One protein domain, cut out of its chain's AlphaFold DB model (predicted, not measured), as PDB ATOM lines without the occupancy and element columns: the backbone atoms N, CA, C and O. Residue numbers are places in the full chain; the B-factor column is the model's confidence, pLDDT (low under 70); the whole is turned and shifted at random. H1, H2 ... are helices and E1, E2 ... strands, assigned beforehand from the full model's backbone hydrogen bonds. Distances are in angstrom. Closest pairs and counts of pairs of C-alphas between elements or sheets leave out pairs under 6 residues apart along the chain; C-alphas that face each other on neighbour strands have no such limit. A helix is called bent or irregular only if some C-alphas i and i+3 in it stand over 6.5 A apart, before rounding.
ATOM      1  N   TRP A   3      -4.664  29.964  94.642       96.00
ATOM      2  CA  TRP A   3      -4.281  31.368  94.554       96.00
ATOM      3  C   TRP A   3      -2.828  31.495  94.997       96.00
ATOM      4  O   TRP A   3      -2.493  31.191  96.140       96.00
ATOM      5  N   LEU A   4      -1.963  31.907  94.078       96.19
ATOM      6  CA  LEU A   4      -0.537  32.103  94.289       96.19
ATOM      7  C   LEU A   4      -0.182  33.527  93.881       96.19
ATOM      8  O   LEU A   4      -0.477  33.956  92.768       96.19
ATOM      9  N   GLN A   5       0.482  34.251  94.772       96.50
ATOM     10  CA  GLN A   5       0.921  35.614  94.513       96.50
ATOM     11  C   GLN A   5       2.347  35.785  95.021       96.50
ATOM     12  O   GLN A   5       2.672  35.383  96.137       96.50
ATOM     13  N   THR A   6       3.216  36.371  94.203       96.06
ATOM     14  CA  THR A   6       4.581  36.695  94.617       96.06
ATOM     15  C   THR A   6       5.073  37.958  93.936       96.06
ATOM     16  O   THR A   6       4.591  38.347  92.875       96.06
ATOM     17  N   GLN A   7       6.055  38.597  94.557       96.06
ATOM     18  CA  GLN A   7       6.761  39.727  93.987       96.06
ATOM     19  C   GLN A   7       8.253  39.487  94.156       96.06
ATOM     20  O   GLN A   7       8.743  39.318  95.273       96.06
ATOM     21  N   ARG A   8       8.970  39.421  93.036       94.19
ATOM     22  CA  ARG A   8      10.425  39.244  93.004       94.19
ATOM     23  C   ARG A   8      11.010  40.171  91.956       94.19
ATOM     24  O   ARG A   8      10.426  40.309  90.890       94.19
ATOM     25  N   GLU A   9      12.174  40.752  92.221       93.00
ATOM     26  CA  GLU A   9      12.823  41.681  91.281       93.00
ATOM     27  C   GLU A   9      13.008  41.074  89.883       93.00
ATOM     28  O   GLU A   9      12.734  41.729  88.884       93.00
ATOM     29  N   SER A  10      13.380  39.792  89.804       92.81
ATOM     30  CA  SER A  10      13.608  39.090  88.535       92.81
ATOM     31  C   SER A  10      12.332  38.693  87.782       92.81
ATOM     32  O   SER A  10      12.410  38.364  86.603       92.81
ATOM     33  N   ALA A  11      11.181  38.642  88.460       85.75
ATOM     34  CA  ALA A  11       9.919  38.131  87.909       85.75
ATOM     35  C   ALA A  11       8.784  39.170  87.924       85.75
ATOM     36  O   ALA A  11       7.692  38.896  87.432       85.75
ATOM     37  N   GLY A  12       9.025  40.355  88.492       93.06
ATOM     38  CA  GLY A  12       8.002  41.364  88.728       93.06
ATOM     39  C   GLY A  12       6.928  40.895  89.710       93.06
ATOM     40  O   GLY A  12       7.179  40.096  90.619       93.06
ATOM     41  N   TYR A  13       5.723  41.432  89.536       95.31
ATOM     42  CA  TYR A  13       4.533  41.007  90.264       95.31
ATOM     43  C   TYR A  13       3.862  39.850  89.523       95.31
ATOM     44  O   TYR A  13       3.427  40.001  88.382       95.31
ATOM     45  N   PHE A  14       3.767  38.700  90.181       95.75
ATOM     46  CA  PHE A  14       3.171  37.491  89.634       95.75
ATOM     47  C   PHE A  14       1.918  37.125  90.425       95.75
ATOM     48  O   PHE A  14       1.966  36.971  91.647       95.75
ATOM     49  N   ASN A  15       0.805  36.956  89.715       95.75
ATOM     50  CA  ASN A  15      -0.467  36.523  90.274       95.75
ATOM     51  C   ASN A  15      -1.020  35.374  89.427       95.75
ATOM     52  O   ASN A  15      -1.202  35.520  88.218       95.75
ATOM     53  N   LEU A  16      -1.272  34.242  90.073       93.81
ATOM     54  CA  LEU A  16      -1.879  33.063  89.480       93.81
ATOM     55  C   LEU A  16      -3.040  32.618  90.362       93.81
ATOM     56  O   LEU A  16      -2.850  32.033  91.428       93.81
ATOM     57  N   GLY A  17      -4.248  32.903  89.895       96.50
ATOM     58  CA  GLY A  17      -5.481  32.631  90.612       96.50
ATOM     59  C   GLY A  17      -6.483  31.890  89.747       96.50
ATOM     60  O   GLY A  17      -6.636  32.203  88.567       96.50
ATOM     61  N   GLY A  18      -7.180  30.921  90.333       96.00
ATOM     62  CA  GLY A  18      -8.260  30.231  89.648       96.00
ATOM     63  C   GLY A  18      -8.809  29.018  90.385       96.00
ATOM     64  O   GLY A  18      -8.452  28.678  91.518       96.00
ATOM     65  N   SER A  19      -9.712  28.330  89.705       93.88
ATOM     66  CA  SER A  19     -10.341  27.111  90.189       93.88
ATOM     67  C   SER A  19     -10.607  26.166  89.035       93.88
ATOM     68  O   SER A  19     -10.940  26.609  87.939       93.88
ATOM     69  N   LEU A  20     -10.530  24.874  89.318       87.31
ATOM     70  CA  LEU A  20     -11.004  23.824  88.434       87.31
ATOM     71  C   LEU A  20     -12.144  23.110  89.152       87.31
ATOM     72  O   LEU A  20     -12.036  22.834  90.348       87.31
ATOM     73  N   SER A  21     -13.218  22.841  88.420       85.31
ATOM     74  CA  SER A  21     -14.362  22.073  88.901       85.31
ATOM     75  C   SER A  21     -14.433  20.776  88.117       85.31
ATOM     76  O   SER A  21     -14.289  20.783  86.895       85.31
ATOM     77  N   ARG A  22     -14.672  19.667  88.816       83.25
ATOM     78  CA  ARG A  22     -14.826  18.346  88.214       83.25
ATOM     79  C   ARG A  22     -16.058  17.660  88.782       83.25
ATOM     80  O   ARG A  22     -16.365  17.816  89.959       83.25
ATOM     81  N   PHE A  23     -16.738  16.902  87.930       84.00
ATOM     82  CA  PHE A  23     -17.874  16.076  88.303       84.00
ATOM     83  C   PHE A  23     -17.498  14.594  88.215       84.00
ATOM     84  O   PHE A  23     -16.759  14.193  87.315       84.00
ATOM     85  N   SER A  24     -17.996  13.798  89.159       83.75
ATOM     86  CA  SER A  24     -17.885  12.342  89.165       83.75
ATOM     87  C   SER A  24     -19.126  11.762  89.826       83.75
ATOM     88  O   SER A  24     -19.563  12.251  90.866       83.75
ATOM     89  N   GLU A  25     -19.642  10.682  89.256       87.69
ATOM     90  CA  GLU A  25     -20.804   9.956  89.757       87.69
ATOM     91  C   GLU A  25     -20.426   8.489  89.961       87.69
ATOM     92  O   GLU A  25     -19.651   7.931  89.181       87.69
ATOM     93  N   ARG A  26     -20.899   7.880  91.052       86.62
ATOM     94  CA  ARG A  26     -20.589   6.487  91.373       86.62
ATOM     95  C   ARG A  26     -21.663   5.871  92.260       86.62
ATOM     96  O   ARG A  26     -21.959   6.400  93.326       86.62
ATOM     97  N   GLU A  27     -22.126   4.693  91.866       90.00
ATOM     98  CA  GLU A  27     -22.958   3.833  92.704       90.00
ATOM     99  C   GLU A  27     -22.087   3.048  93.694       90.00
ATOM    100  O   GLU A  27     -21.099   2.409  93.309       90.00
ATOM    101  N   LEU A  28     -22.429   3.106  94.983       86.75
ATOM    102  CA  LEU A  28     -21.693   2.439  96.059       86.75
ATOM    103  C   LEU A  28     -22.658   1.720  97.011       86.75
ATOM    104  O   LEU A  28     -23.699   2.276  97.358       86.75
ATOM    105  N   PRO A  29     -22.315   0.505  97.477       86.44
ATOM    106  CA  PRO A  29     -23.175  -0.250  98.377       86.44
ATOM    107  C   PRO A  29     -23.297   0.449  99.733       86.44
ATOM    108  O   PRO A  29     -22.309   0.963 100.269       86.44
ATOM    109  N   LEU A  30     -24.499   0.404 100.307       88.19
ATOM    110  CA  LEU A  30     -24.795   0.872 101.658       88.19
ATOM    111  C   LEU A  30     -25.097  -0.332 102.544       88.19
ATOM    112  O   LEU A  30     -25.895  -1.189 102.177       88.19
ATOM    113  N   GLY A  31     -24.401  -0.431 103.676       80.19
ATOM    114  CA  GLY A  31     -24.644  -1.490 104.655       80.19
ATOM    115  C   GLY A  31     -25.853  -1.183 105.535       80.19
ATOM    116  O   GLY A  31     -26.043  -0.033 105.934       80.19
ATOM    117  N   ASP A  32     -26.620  -2.217 105.876       75.94
ATOM    118  CA  ASP A  32     -27.708  -2.128 106.853       75.94
ATOM    119  C   ASP A  32     -27.185  -1.965 108.293       75.94
ATOM    120  O   ASP A  32     -26.007  -2.196 108.598       75.94
ATOM    121  N   SER A  33     -28.077  -1.581 109.211       65.56
ATOM    122  CA  SER A  33     -27.764  -1.471 110.637       65.56
ATOM    123  C   SER A  33     -27.238  -2.807 111.191       65.56
ATOM    124  O   SER A  33     -27.930  -3.820 111.196       65.56
ATOM    125  N   GLY A  34     -25.984  -2.812 111.658       68.06
ATOM    126  CA  GLY A  34     -25.297  -4.004 112.179       68.06
ATOM    127  C   GLY A  34     -24.169  -4.545 111.291       68.06
ATOM    128  O   GLY A  34     -23.411  -5.403 111.736       68.06
ATOM    129  N   VAL A  35     -24.006  -4.018 110.074       68.00
ATOM    130  CA  VAL A  35     -22.855  -4.286 109.194       68.00
ATOM    131  C   VAL A  35     -21.692  -3.343 109.565       68.00
ATOM    132  O   VAL A  35     -21.943  -2.219 110.011       68.00
ATOM    133  N   PRO A  36     -20.411  -3.749 109.416       70.06
ATOM    134  CA  PRO A  36     -19.278  -2.858 109.651       70.06
ATOM    135  C   PRO A  36     -19.413  -1.525 108.905       70.06
ATOM    136  O   PRO A  36     -19.856  -1.479 107.758       70.06
ATOM    137  N   ILE A  37     -18.950  -0.437 109.529       75.56
ATOM    138  CA  ILE A  37     -19.050   0.949 109.024       75.56
ATOM    139  C   ILE A  37     -18.409   1.179 107.637       75.56
ATOM    140  O   ILE A  37     -18.572   2.242 107.038       75.56
ATOM    141  N   THR A  38     -17.703   0.181 107.102       81.38
ATOM    142  CA  THR A  38     -16.945   0.179 105.842       81.38
ATOM    143  C   THR A  38     -17.761   0.472 104.578       81.38
ATOM    144  O   THR A  38     -17.164   0.703 103.524       81.38
ATOM    145  N   THR A  39     -19.091   0.449 104.674       84.62
ATOM    146  CA  THR A  39     -20.047   0.780 103.601       84.62
ATOM    147  C   THR A  39     -21.044   1.869 104.018       84.62
ATOM    148  O   THR A  39     -22.087   2.035 103.397       84.62
ATOM    149  N   SER A  40     -20.759   2.627 105.080       88.50
ATOM    150  CA  SER A  40     -21.581   3.787 105.454       88.50
ATOM    151  C   SER A  40     -21.444   4.932 104.442       88.50
ATOM    152  O   SER A  40     -20.419   5.056 103.767       88.50
ATOM    153  N   HIS A  41     -22.437   5.828 104.394       89.81
ATOM    154  CA  HIS A  41     -22.386   7.036 103.559       89.81
ATOM    155  C   HIS A  41     -21.097   7.840 103.761       89.81
ATOM    156  O   HIS A  41     -20.470   8.243 102.788       89.81
ATOM    157  N   ILE A  42     -20.674   8.029 105.015       91.06
ATOM    158  CA  ILE A  42     -19.469   8.799 105.351       91.06
ATOM    159  C   ILE A  42     -18.223   8.149 104.740       91.06
ATOM    160  O   ILE A  42     -17.399   8.840 104.148       91.06
ATOM    161  N   VAL A  43     -18.102   6.821 104.829       90.69
ATOM    162  CA  VAL A  43     -16.962   6.093 104.254       90.69
ATOM    163  C   VAL A  43     -16.977   6.147 102.727       90.69
ATOM    164  O   VAL A  43     -15.940   6.382 102.108       90.69
ATOM    165  N   ASN A  44     -18.143   5.965 102.110       89.81
ATOM    166  CA  ASN A  44     -18.291   6.015 100.659       89.81
ATOM    167  C   ASN A  44     -17.966   7.411 100.099       89.81
ATOM    168  O   ASN A  44     -17.188   7.518  99.153       89.81
ATOM    169  N   ILE A  45     -18.469   8.475 100.733       91.19
ATOM    170  CA  ILE A  45     -18.152   9.864 100.372       91.19
ATOM    171  C   ILE A  45     -16.663  10.154 100.589       91.19
ATOM    172  O   ILE A  45     -16.024  10.724  99.711       91.19
ATOM    173  N   GLY A  46     -16.085   9.715 101.713       89.19
ATOM    174  CA  GLY A  46     -14.661   9.900 102.006       89.19
ATOM    175  C   GLY A  46     -13.756   9.326 100.915       89.19
ATOM    176  O   GLY A  46     -12.864  10.019 100.433       89.19
ATOM    177  N   ARG A  47     -14.052   8.109 100.440       86.31
ATOM    178  CA  ARG A  47     -13.340   7.496  99.306       86.31
ATOM    179  C   ARG A  47     -13.510   8.288  98.009       86.31
ATOM    180  O   ARG A  47     -12.556   8.410  97.251       86.31
ATOM    181  N   MET A  48     -14.707   8.811  97.726       86.50
ATOM    182  CA  MET A  48     -14.944   9.620  96.521       86.50
ATOM    183  C   MET A  48     -14.151  10.933  96.537       86.50
ATOM    184  O   MET A  48     -13.606  11.325  95.504       86.50
ATOM    185  N   VAL A  49     -14.054  11.586  97.697       87.19
ATOM    186  CA  VAL A  49     -13.269  12.817  97.882       87.19
ATOM    187  C   VAL A  49     -11.773  12.529  97.758       87.19
ATOM    188  O   VAL A  49     -11.098  13.157  96.949       87.19
ATOM    189  N   GLU A  50     -11.269  11.518  98.473       83.44
ATOM    190  CA  GLU A  50      -9.854  11.129  98.439       83.44
ATOM    191  C   GLU A  50      -9.389  10.764  97.018       83.44
ATOM    192  O   GLU A  50      -8.320  11.190  96.580       83.44
ATOM    193  N   VAL A  51     -10.219  10.033  96.261       72.69
ATOM    194  CA  VAL A  51      -9.917   9.689  94.864       72.69
ATOM    195  C   VAL A  51      -9.888  10.925  93.967       72.69
ATOM    196  O   VAL A  51      -8.977  11.065  93.148       72.69
ATOM    197  N   SER A  52     -10.865  11.821  94.123       68.44
ATOM    198  CA  SER A  52     -10.989  13.020  93.288       68.44
ATOM    199  C   SER A  52      -9.819  13.984  93.480       68.44
ATOM    200  O   SER A  52      -9.358  14.572  92.502       68.44
ATOM    201  N   ASP A  53      -9.311  14.100  94.709       62.72
ATOM    202  CA  ASP A  53      -8.243  15.040  95.046       62.72
ATOM    203  C   ASP A  53      -6.832  14.473  94.804       62.72
ATOM    204  O   ASP A  53      -5.953  15.208  94.359       62.72
ATOM    205  N   ILE A  54      -6.579  13.177  95.051       60.34
ATOM    206  CA  ILE A  54      -5.203  12.638  95.101       60.34
ATOM    207  C   ILE A  54      -4.764  11.952  93.797       60.34
ATOM    208  O   ILE A  54      -3.616  12.116  93.374       60.34
ATOM    209  N   TYR A  55      -5.642  11.212  93.113       55.31
ATOM    210  CA  TYR A  55      -5.212  10.358  91.991       55.31
ATOM    211  C   TYR A  55      -4.759  11.145  90.753       55.31
ATOM    212  O   TYR A  55      -3.849  10.712  90.050       55.31
ATOM    213  N   TYR A  56      -5.326  12.327  90.513       54.59
ATOM    214  CA  TYR A  56      -4.950  13.171  89.372       54.59
ATOM    215  C   TYR A  56      -3.731  14.060  89.643       54.59
ATOM    216  O   TYR A  56      -3.037  14.444  88.705       54.59
TER     217      TYR A  56
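Overview. This is residues 3 to 56 of the 67 residues of the protein "F-actin-capping protein subunit beta" of Schistosoma curassoni (UniProt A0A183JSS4). A two-stranded hairpin, E1 and E2, sits at one end of a long, thin model, and a single helix, H1, lies far from it, joined by a long stretch with no named element. That stretch runs away from the hairpin to the opposite end near Gly 34 and turns there, and H1 then folds back partway toward the hairpin, like the short arm of a hook. The printed part has 54 residues, with two named strands and one named helix in the order E1, E2, H1; the sheet has the order E1 - E2 and is antiparallel, and the class is mixed, helices and strands. The whole is extended, with a radius of gyration of the C-alphas of 19.9 A, and its outline is a rod with spans of 63 by 19 by 15 A.

Along the chain. E1 covers residues 3 to 8 and begins at C-alpha 3, printed at (-4.281, 31.368, 94.554); it measures 16.8 A from first to last C-alpha. E2, residues 12 to 18, measures 19.7 A and ends at C-alpha 18, at (-8.260, 30.231, 89.648). Residues 19 to 40 belong to no named element. H1 covers residues 41 to 56, measures 23.3 A, and ends at C-alpha 56, at (-4.950, 13.171, 89.372). H1 is irregular, but only just: C-alphas 53 and 56 are 6.8 A apart, and its line is a rough one.

Arrangement. E1 and E2 form a hairpin of antiparallel neighbour strands, with 176 degrees between their directions. Among the C-alphas that face each other are those of Trp 3 and Gly 17, 4.3 A apart, and those of Arg 8 and Gly 12, 5.4 A apart. N of Leu 4 and O of Leu 16 are within hydrogen-bond range at 2.8 A, and so are N of Phe 14 and O of Thr 6, at 2.8 A. H1 is apart from E1. In H1, 11 of 12 O i to N i+4 pairs are within hydrogen-bond range.

Size, cuts and confidence. The two C-alphas farthest apart are those of Glu 9, between E1 and E2, and Gly 34, 63.1 A. The first and last printed C-alphas, those of Trp 3 and Tyr 56, are 18.9 A apart. The printed part has no cut. The link from E1 to E2, 3 residues, is tight, and the link from E2 to H1, 22 residues, is long; the C-alphas of the latter lie 9 to 29 A from the mean of the C-alphas. The mean pLDDT of the printed part is 84.7, and it is under 70 at residues 33 to 35 and residues 52 to 56, the latter in H1.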